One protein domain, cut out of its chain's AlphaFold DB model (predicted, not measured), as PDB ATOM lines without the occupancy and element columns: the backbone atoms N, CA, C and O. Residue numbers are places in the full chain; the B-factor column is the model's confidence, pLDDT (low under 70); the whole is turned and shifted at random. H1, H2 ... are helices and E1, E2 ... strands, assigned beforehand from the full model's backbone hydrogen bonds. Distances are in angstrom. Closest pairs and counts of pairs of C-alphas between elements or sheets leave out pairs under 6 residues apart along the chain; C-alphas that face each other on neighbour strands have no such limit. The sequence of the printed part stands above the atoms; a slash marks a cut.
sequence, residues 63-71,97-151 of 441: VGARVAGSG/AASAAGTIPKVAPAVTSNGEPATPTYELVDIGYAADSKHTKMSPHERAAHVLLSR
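Overview. This is residues 63 to 71 and 97 to 151 of the 441 residues of an uncharacterized protein of Monoraphidium neglectum (UniProt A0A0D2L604). Picture a small sheet of three strands with the helix H1 over one face, and a long loop, residues 97 to 121, that runs out to a far tip near Asn 114 and comes back into E2. The short helix H2 is not on the sheet and comes after H1, just before the last strand, E3. The printed part has 64 residues, with two named helices and three named strands along the chain in the order E1, E2, H1, H2, E3; the sheet's order is E2, E1, E3, all antiparallel. The class is mixed, helices and strands, though under half of the residues, 30 of 64, are in named elements. The whole is only just compact, close to loose, with a radius of gyration of the C-alphas of 12.7 A, and elongated, spanning 43 by 23 by 16 A.

Along the chain. Find C-alpha 63 at (68.613, 13.587, 53.278); from there E1 runs through residues 63 to 67, 13.3 A long. After the cut, go to Tyr 122 at (69.408, 7.008, 62.640), where E2 begins, residues 122 to 127, 14.0 A. H1 follows at once, residues 128 to 137, 14.6 A. Next come H2, residues 140 to 143, 5.1 A, and E3, residues 146 to 150, 13.5 A, which ends with C-alpha 150 at (73.662, 17.268, 51.438).

Arrangement. Begin at E1, the inner strand. E1 and E2 are antiparallel at 153 degrees; look for N 123 and O 66, 2.8 A apart. E1 and E3 are antiparallel at 154 degrees, with N 65 and O 147 2.8 A apart, also within hydrogen-bond range. H1 is on the sheet at a height of 8.1 A, two layers with the helix on one face, and runs along the strands, at 22 degrees to E1 on the local plane. It lies over E1, and only just over E2, where 3 of its C-alphas fall. The closest C-alphas of E1 and H1, those of Gly 64 and Ala 131, are 5.0 A apart. E2, the two helices and E3 form a split strand-helix-strand unit, two strands running the same way with E1 between them, and its crossover is right-handed. H1 and H2 are close but not clearly touching, His 135 and Arg 143 being the closest C-alphas at 7.3 A. H2 is apart from E1 and E2. In H1 every O i to N i+4 pair is within hydrogen-bond range; H2 is too short for such a pair.

Size, cuts and confidence. The two C-alphas farthest apart are those of Ala 97 and Asn 114, 43.2 A. Residues 72 to 96 are cut out, and C-alphas 71 and 97 stand 27.9 A apart across that cut, on the link from E1 to E2. The links printed whole, E2 to H1, H1 to H2 and H2 to E3, are tight. The mean pLDDT of the printed part is 70.3; look for values under 70 at residues 69 to 71 and 97 to 118.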
ATOM      1  N   VAL A  63      69.152  14.672  52.437       92.31
ATOM      2  CA  VAL A  63      68.613  13.587  53.278       92.31
ATOM      3  C   VAL A  63      68.485  14.073  54.716       92.31
ATOM      4  O   VAL A  63      69.477  14.433  55.348       92.31
ATOM      5  N   GLY A  64      67.263  14.068  55.247       90.88
ATOM      6  CA  GLY A  64      66.994  14.344  56.654       90.88
ATOM      7  C   GLY A  64      66.945  13.048  57.455       90.88
ATOM      8  O   GLY A  64      66.205  12.137  57.095       90.88
ATOM      9  N   ALA A  65      67.677  12.965  58.563       90.75
ATOM     10  CA  ALA A  65      67.644  11.818  59.464       90.75
ATOM     11  C   ALA A  65      67.538  12.252  60.932       90.75
ATOM     12  O   ALA A  65      67.951  13.347  61.305       90.75
ATOM     13  N   ARG A  66      66.983  11.386  61.777       91.19
ATOM     14  CA  ARG A  66      66.776  11.620  63.213       91.19
ATOM     15  C   ARG A  66      67.473  10.544  64.027       91.19
ATOM     16  O   ARG A  66      67.444   9.384  63.631       91.19
ATOM     17  N   VAL A  67      68.062  10.904  65.164       87.56
ATOM     18  CA  VAL A  67      68.648   9.930  66.096       87.56
ATOM     19  C   VAL A  67      67.537   9.040  66.667       87.56
ATOM     20  O   VAL A  67      66.547   9.531  67.213       87.56
ATOM     21  N   ALA A  68      67.675   7.721  66.542       80.88
ATOM     22  CA  ALA A  68      66.692   6.778  67.061       80.88
ATOM     23  C   ALA A  68      66.654   6.833  68.600       80.88
ATOM     24  O   ALA A  68      67.680   6.968  69.267       80.88
ATOM     25  N   GLY A  69      65.456   6.730  69.182       69.06
ATOM     26  CA  GLY A  69      65.268   6.711  70.639       69.06
ATOM     27  C   GLY A  69      65.249   8.076  71.346       69.06
ATOM     28  O   GLY A  69      64.917   8.123  72.529       69.06
ATOM     29  N   SER A  70      65.508   9.199  70.664       57.88
ATOM     30  CA  SER A  70      65.198  10.526  71.218       57.88
ATOM     31  C   SER A  70      63.686  10.787  71.089       57.88
ATOM     32  O   SER A  70      63.196  10.993  69.976       57.88
ATOM     33  N   GLY A  71      62.917  10.733  72.187       43.72
ATOM     34  CA  GLY A  71      61.495  11.139  72.192       43.72
ATOM     35  C   GLY A  71      61.353  12.589  71.696       43.72
ATOM     36  O   GLY A  71      62.204  13.411  72.007       43.72
ATOM     37  N   ALA A  97      64.787  25.594  49.034       31.83
ATOM     38  CA  ALA A  97      66.195  25.340  48.657       31.83
ATOM     39  C   ALA A  97      66.922  24.213  49.408       31.83
ATOM     40  O   ALA A  97      66.582  23.912  50.550       31.83
ATOM     41  N   ALA A  98      67.992  23.728  48.759       28.92
ATOM     42  CA  ALA A  98      68.989  22.749  49.199       28.92
ATOM     43  C   ALA A  98      69.882  23.256  50.352       28.92
ATOM     44  O   ALA A  98      70.425  24.362  50.283       28.92
ATOM     45  N   SER A  99      70.055  22.454  51.416       36.34
ATOM     46  CA  SER A  99      70.828  22.835  52.616       36.34
ATOM     47  C   SER A  99      72.285  22.427  52.547       36.34
ATOM     48  O   SER A  99      72.645  21.530  51.805       36.34
ATOM     49  N   ALA A 100      73.138  23.069  53.346       33.41
ATOM     50  CA  ALA A 100      74.544  22.718  53.519       33.41
ATOM     51  C   ALA A 100      74.778  21.838  54.755       33.41
ATOM     52  O   ALA A 100      73.987  21.864  55.698       33.41
ATOM     53  N   ALA A 101      75.901  21.113  54.703       36.56
ATOM     54  CA  ALA A 101      76.458  20.148  55.653       36.56
ATOM     55  C   ALA A 101      75.988  20.278  57.116       36.56
ATOM     56  O   ALA A 101      76.118  21.339  57.736       36.56
ATOM     57  N   GLY A 102      75.463  19.168  57.639       38.00
ATOM     58  CA  GLY A 102      74.828  19.061  58.946       38.00
ATOM     59  C   GLY A 102      75.770  19.267  60.131       38.00
ATOM     60  O   GLY A 102      76.890  18.761  60.172       38.00
ATOM     61  N   THR A 103      75.270  19.982  61.136       40.22
ATOM     62  CA  THR A 103      75.847  20.019  62.481       40.22
ATOM     63  C   THR A 103      75.730  18.625  63.100       40.22
ATOM     64  O   THR A 103      74.641  18.051  63.134       40.22
ATOM     65  N   ILE A 104      76.838  18.062  63.593       46.00
ATOM     66  CA  ILE A 104      76.809  16.789  64.324       46.00
ATOM     67  C   ILE A 104      76.014  17.015  65.622       46.00
ATOM     68  O   ILE A 104      76.377  17.902  66.404       46.00
ATOM     69  N   PRO A 105      74.936  16.255  65.877       45.06
ATOM     70  CA  PRO A 105      74.096  16.471  67.041       45.06
ATOM     71  C   PRO A 105      74.901  16.241  68.325       45.06
ATOM     72  O   PRO A 105      75.519  15.193  68.510       45.06
ATOM     73  N   LYS A 106      74.870  17.216  69.246       41.69
ATOM     74  CA  LYS A 106      75.429  17.104  70.609       41.69
ATOM     75  C   LYS A 106      74.504  16.285  71.518       41.69
ATOM     76  O   LYS A 106      74.161  16.716  72.616       41.69
ATOM     77  N   VAL A 107      74.049  15.122  71.062       45.16
ATOM     78  CA  VAL A 107      73.354  14.175  71.941       45.16
ATOM     79  C   VAL A 107      74.434  13.416  72.701       45.16
ATOM     80  O   VAL A 107      75.321  12.829  72.084       45.16
ATOM     81  N   ALA A 108      74.398  13.464  74.036       42.53
ATOM     82  CA  ALA A 108      75.291  12.650  74.852       42.53
ATOM     83  C   ALA A 108      75.089  11.174  74.456       42.53
ATOM     84  O   ALA A 108      73.959  10.686  74.558       42.53
ATOM     85  N   PRO A 109      76.122  10.477  73.950       47.66
ATOM     86  CA  PRO A 109      75.967   9.102  73.501       47.66
ATOM     87  C   PRO A 109      75.530   8.229  74.678       47.66
ATOM     88  O   PRO A 109      76.037   8.374  75.793       47.66
ATOM     89  N   ALA A 110      74.579   7.324  74.438       52.88
ATOM     90  CA  ALA A 110      74.203   6.321  75.425       52.88
ATOM     91  C   ALA A 110      75.458   5.520  75.805       52.88
ATOM     92  O   ALA A 110      76.204   5.099  74.932       52.88
ATOM     93  N   VAL A 111      75.742   5.336  77.089       49.34
ATOM     94  CA  VAL A 111      76.955   4.624  77.517       49.34
ATOM     95  C   VAL A 111      76.671   3.123  77.468       49.34
ATOM     96  O   VAL A 111      75.701   2.654  78.062       49.34
ATOM     97  N   THR A 112      77.485   2.367  76.730       53.31
ATOM     98  CA  THR A 112      77.403   0.897  76.715       53.31
ATOM     99  C   THR A 112      77.752   0.326  78.093       53.31
ATOM    100  O   THR A 112      78.383   0.996  78.911       53.31
ATOM    101  N   SER A 113      77.413  -0.941  78.361       53.28
ATOM    102  CA  SER A 113      77.764  -1.620  79.624       53.28
ATOM    103  C   SER A 113      79.266  -1.611  79.949       53.28
ATOM    104  O   SER A 113      79.644  -1.876  81.086       53.28
ATOM    105  N   ASN A 114      80.109  -1.301  78.959       56.12
ATOM    106  CA  ASN A 114      81.566  -1.286  79.056       56.12
ATOM    107  C   ASN A 114      82.152   0.134  79.174       56.12
ATOM    108  O   ASN A 114      83.369   0.288  79.162       56.12
ATOM    109  N   GLY A 115      81.318   1.175  79.288       50.81
ATOM    110  CA  GLY A 115      81.773   2.558  79.460       50.81
ATOM    111  C   GLY A 115      82.115   3.300  78.162       50.81
ATOM    112  O   GLY A 115      82.472   4.474  78.222       50.81
ATOM    113  N   GLU A 116      81.978   2.662  76.995       50.22
ATOM    114  CA  GLU A 116      82.190   3.313  75.698       50.22
ATOM    115  C   GLU A 116      80.920   4.032  75.213       50.22
ATOM    116  O   GLU A 116      79.813   3.505  75.402       50.22
ATOM    117  N   PRO A 117      81.050   5.208  74.569       57.97
ATOM    118  CA  PRO A 117      79.923   5.903  73.961       57.97
ATOM    119  C   PRO A 117      79.324   5.054  72.830       57.97
ATOM    120  O   PRO A 117      79.994   4.758  71.842       57.97
ATOM    121  N   ALA A 118      78.058   4.661  72.964       67.25
ATOM    122  CA  ALA A 118      77.340   3.915  71.941       67.25
ATOM    123  C   ALA A 118      77.219   4.757  70.671       67.25
ATOM    124  O   ALA A 118      76.853   5.936  70.708       67.25
ATOM    125  N   THR A 119      77.506   4.127  69.536       76.12
ATOM    126  CA  THR A 119      77.314   4.733  68.224       76.12
ATOM    127  C   THR A 119      75.820   5.013  68.012       76.12
ATOM    128  O   THR A 119      75.014   4.089  68.149       76.12
ATOM    129  N   PRO A 120      75.418   6.261  67.706       81.75
ATOM    130  CA  PRO A 120      74.014   6.579  67.509       81.75
ATOM    131  C   PRO A 120      73.481   5.887  66.250       81.75
ATOM    132  O   PRO A 120      74.200   5.690  65.270       81.75
ATOM    133  N   THR A 121      72.205   5.518  66.286       86.31
ATOM    134  CA  THR A 121      71.475   4.984  65.130       86.31
ATOM    135  C   THR A 121      70.517   6.043  64.606       86.31
ATOM    136  O   THR A 121      70.104   6.929  65.356       86.31
ATOM    137  N   TYR A 122      70.190   5.978  63.316       89.69
ATOM    138  CA  TYR A 122      69.408   7.008  62.640       89.69
ATOM    139  C   TYR A 122      68.213   6.420  61.893       89.69
ATOM    140  O   TYR A 122      68.292   5.341  61.305       89.69
ATOM    141  N   GLU A 123      67.124   7.180  61.883       91.69
ATOM    142  CA  GLU A 123      65.916   6.922  61.110       91.69
ATOM    143  C   GLU A 123      65.760   7.990  60.026       91.69
ATOM    144  O   GLU A 123      65.949   9.181  60.288       91.69
ATOM    145  N   LEU A 124      65.405   7.564  58.811       92.50
ATOM    146  CA  LEU A 124      65.102   8.469  57.705       92.50
ATOM    147  C   LEU A 124      63.856   9.292  58.044       92.50
ATOM    148  O   LEU A 124      62.811   8.736  58.374       92.50
ATOM    149  N   VAL A 125      63.962  10.613  57.925       92.12
ATOM    150  CA  VAL A 125      62.840  11.542  58.106       92.12
ATOM    151  C   VAL A 125      62.203  11.880  56.769       92.12
ATOM    152  O   VAL A 125      60.980  11.824  56.642       92.12
ATOM    153  N   ASP A 126      63.022  12.284  55.797       92.81
ATOM    154  CA  ASP A 126      62.604  12.560  54.424       92.81
ATOM    155  C   ASP A 126      63.816  12.814  53.513       92.81
ATOM    156  O   ASP A 126      64.957  12.848  53.985       92.81
ATOM    157  N   ILE A 127      63.564  13.060  52.226       93.25
ATOM    158  CA  ILE A 127      64.575  13.473  51.247       93.25
ATOM    159  C   ILE A 127      64.171  14.756  50.498       93.25
ATOM    160  O   ILE A 127      63.004  15.155  50.486       93.25
ATOM    161  N   GLY A 128      65.147  15.403  49.863       87.69
ATOM    162  CA  GLY A 128      64.964  16.577  49.010       87.69
ATOM    163  C   GLY A 128      64.154  17.700  49.654       87.69
ATOM    164  O   GLY A 128      64.334  18.021  50.830       87.69
ATOM    165  N   TYR A 129      63.219  18.276  48.895       82.25
ATOM    166  CA  TYR A 129      62.417  19.423  49.333       82.25
ATOM    167  C   TYR A 129      61.661  19.193  50.645       82.25
ATOM    168  O   TYR A 129      61.499  20.121  51.439       82.25
ATOM    169  N   ALA A 130      61.189  17.970  50.889       85.94
ATOM    170  CA  ALA A 130      60.468  17.648  52.109       85.94
ATOM    171  C   ALA A 130      61.411  17.582  53.322       85.94
ATOM    172  O   ALA A 130      61.054  18.077  54.395       85.94
ATOM    173  N   ALA A 131      62.635  17.071  53.142       86.06
ATOM    174  CA  ALA A 131      63.676  17.104  54.172       86.06
ATOM    175  C   ALA A 131      64.063  18.542  54.519       86.06
ATOM    176  O   ALA A 131      64.049  18.920  55.695       86.06
ATOM    177  N   ASP A 132      64.325  19.354  53.492       80.44
ATOM    178  CA  ASP A 132      64.678  20.762  53.645       80.44
ATOM    179  C   ASP A 132      63.543  21.511  54.370       80.44
ATOM    180  O   ASP A 132      63.763  22.131  55.413       80.44
ATOM    181  N   SER A 133      62.294  21.378  53.902       82.44
ATOM    182  CA  SER A 133      61.122  22.037  54.500       82.44
ATOM    183  C   SER A 133      60.912  21.646  55.962       82.44
ATOM    184  O   SER A 133      60.745  22.524  56.813       82.44
ATOM    185  N   LYS A 134      60.955  20.349  56.289       85.00
ATOM    186  CA  LYS A 134      60.813  19.873  57.672       85.00
ATOM    187  C   LYS A 134      61.911  20.458  58.556       85.00
ATOM    188  O   LYS A 134      61.602  21.036  59.594       85.00
ATOM    189  N   HIS A 135      63.164  20.405  58.113       82.38
ATOM    190  CA  HIS A 135      64.293  20.936  58.871       82.38
ATOM    191  C   HIS A 135      64.195  22.452  59.110       82.38
ATOM    192  O   HIS A 135      64.497  22.925  60.206       82.38
ATOM    193  N   THR A 136      63.712  23.228  58.129       79.44
ATOM    194  CA  THR A 136      63.502  24.679  58.310       79.44
ATOM    195  C   THR A 136      62.456  25.025  59.363       79.44
ATOM    196  O   THR A 136      62.560  26.068  60.008       79.44
ATOM    197  N   LYS A 137      61.458  24.159  59.544       83.94
ATOM    198  CA  LYS A 137      60.344  24.366  60.474       83.94
ATOM    199  C   LYS A 137      60.644  23.856  61.888       83.94
ATOM    200  O   LYS A 137      59.930  24.231  62.813       83.94
ATOM    201  N   MET A 138      61.691  23.046  62.068       84.12
ATOM    202  CA  MET A 138      62.094  22.515  63.374       84.12
ATOM    203  C   MET A 138      62.604  23.619  64.304       84.12
ATOM    204  O   MET A 138      63.400  24.475  63.911       84.12
ATOM    205  N   SER A 139      62.213  23.548  65.571       83.19
ATOM    206  CA  SER A 139      62.785  24.343  66.656       83.19
ATOM    207  C   SER A 139      64.257  23.974  66.917       83.19
ATOM    208  O   SER A 139      64.700  22.876  66.567       83.19
ATOM    209  N   PRO A 140      65.046  24.843  67.580       78.19
ATOM    210  CA  PRO A 140      66.421  24.514  67.963       78.19
ATOM    211  C   PRO A 140      66.546  23.224  68.789       78.19
ATOM    212  O   PRO A 140      67.528  22.501  68.645       78.19
ATOM    213  N   HIS A 141      65.548  22.918  69.626       76.12
ATOM    214  CA  HIS A 141      65.526  21.693  70.426       76.12
ATOM    215  C   HIS A 141      65.319  20.447  69.558       76.12
ATOM    216  O   HIS A 141      66.037  19.466  69.716       76.12
ATOM    217  N   GLU A 142      64.395  20.498  68.596       78.62
ATOM    218  CA  GLU A 142      64.166  19.390  67.662       78.62
ATOM    219  C   GLU A 142      65.383  19.157  66.765       78.62
ATOM    220  O   GLU A 142      65.802  18.013  66.582       78.62
ATOM    221  N   ARG A 143      66.016  20.231  66.273       80.50
ATOM    222  CA  ARG A 143      67.234  20.130  65.454       80.50
ATOM    223  C   ARG A 143      68.395  19.462  66.184       80.50
ATOM    224  O   ARG A 143      69.216  18.830  65.537       80.50
ATOM    225  N   ALA A 144      68.447  19.523  67.516       77.50
ATOM    226  CA  ALA A 144      69.490  18.847  68.289       77.50
ATOM    227  C   ALA A 144      69.461  17.312  68.150       77.50
ATOM    228  O   ALA A 144      70.474  16.668  68.412       77.50
ATOM    229  N   ALA A 145      68.330  16.732  67.734       84.50
ATOM    230  CA  ALA A 145      68.161  15.297  67.498       84.50
ATOM    231  C   ALA A 145      68.105  14.917  66.005       84.50
ATOM    232  O   ALA A 145      67.876  13.752  65.678       84.50
ATOM    233  N   HIS A 146      68.295  15.880  65.100       87.50
ATOM    234  CA  HIS A 146      68.174  15.690  63.657       87.50
ATOM    235  C   HIS A 146      69.454  16.091  62.929       87.50
ATOM    236  O   HIS A 146      70.222  16.931  63.386       87.50
ATOM    237  N   VAL A 147      69.662  15.495  61.763       87.56
ATOM    238  CA  VAL A 147      70.705  15.862  60.812       87.56
ATOM    239  C   VAL A 147      70.076  16.071  59.446       87.56
ATOM    240  O   VAL A 147      69.201  15.313  59.036       87.56
ATOM    241  N   LEU A 148      70.537  17.097  58.740       87.69
ATOM    242  CA  LEU A 148      70.248  17.299  57.328       87.69
ATOM    243  C   LEU A 148      71.569  17.198  56.571       87.69
ATOM    244  O   LEU A 148      72.510  17.950  56.831       87.69
ATOM    245  N   LEU A 149      71.659  16.201  55.698       88.00
ATOM    246  CA  LEU A 149      72.836  15.910  54.895       88.00
ATOM    247  C   LEU A 149      72.602  16.348  53.461       88.00
ATOM    248  O   LEU A 149      71.541  16.097  52.903       88.00
ATOM    249  N   SER A 150      73.631  16.916  52.852       83.69
ATOM    250  CA  SER A 150      73.662  17.268  51.438       83.69
ATOM    251  C   SER A 150      75.062  17.077  50.886       83.69
ATOM    252  O   SER A 150      76.013  16.885  51.651       83.69
ATOM    253  N   ARG A 151      75.195  17.096  49.554       79.06
ATOM    254  CA  ARG A 151      76.479  16.898  48.857       79.06
ATOM    255  C   ARG A 151      77.175  15.588  49.255       79.06
ATOM    256  O   ARG A 151      78.371  15.423  49.027       79.06
TER     257      ARG A 151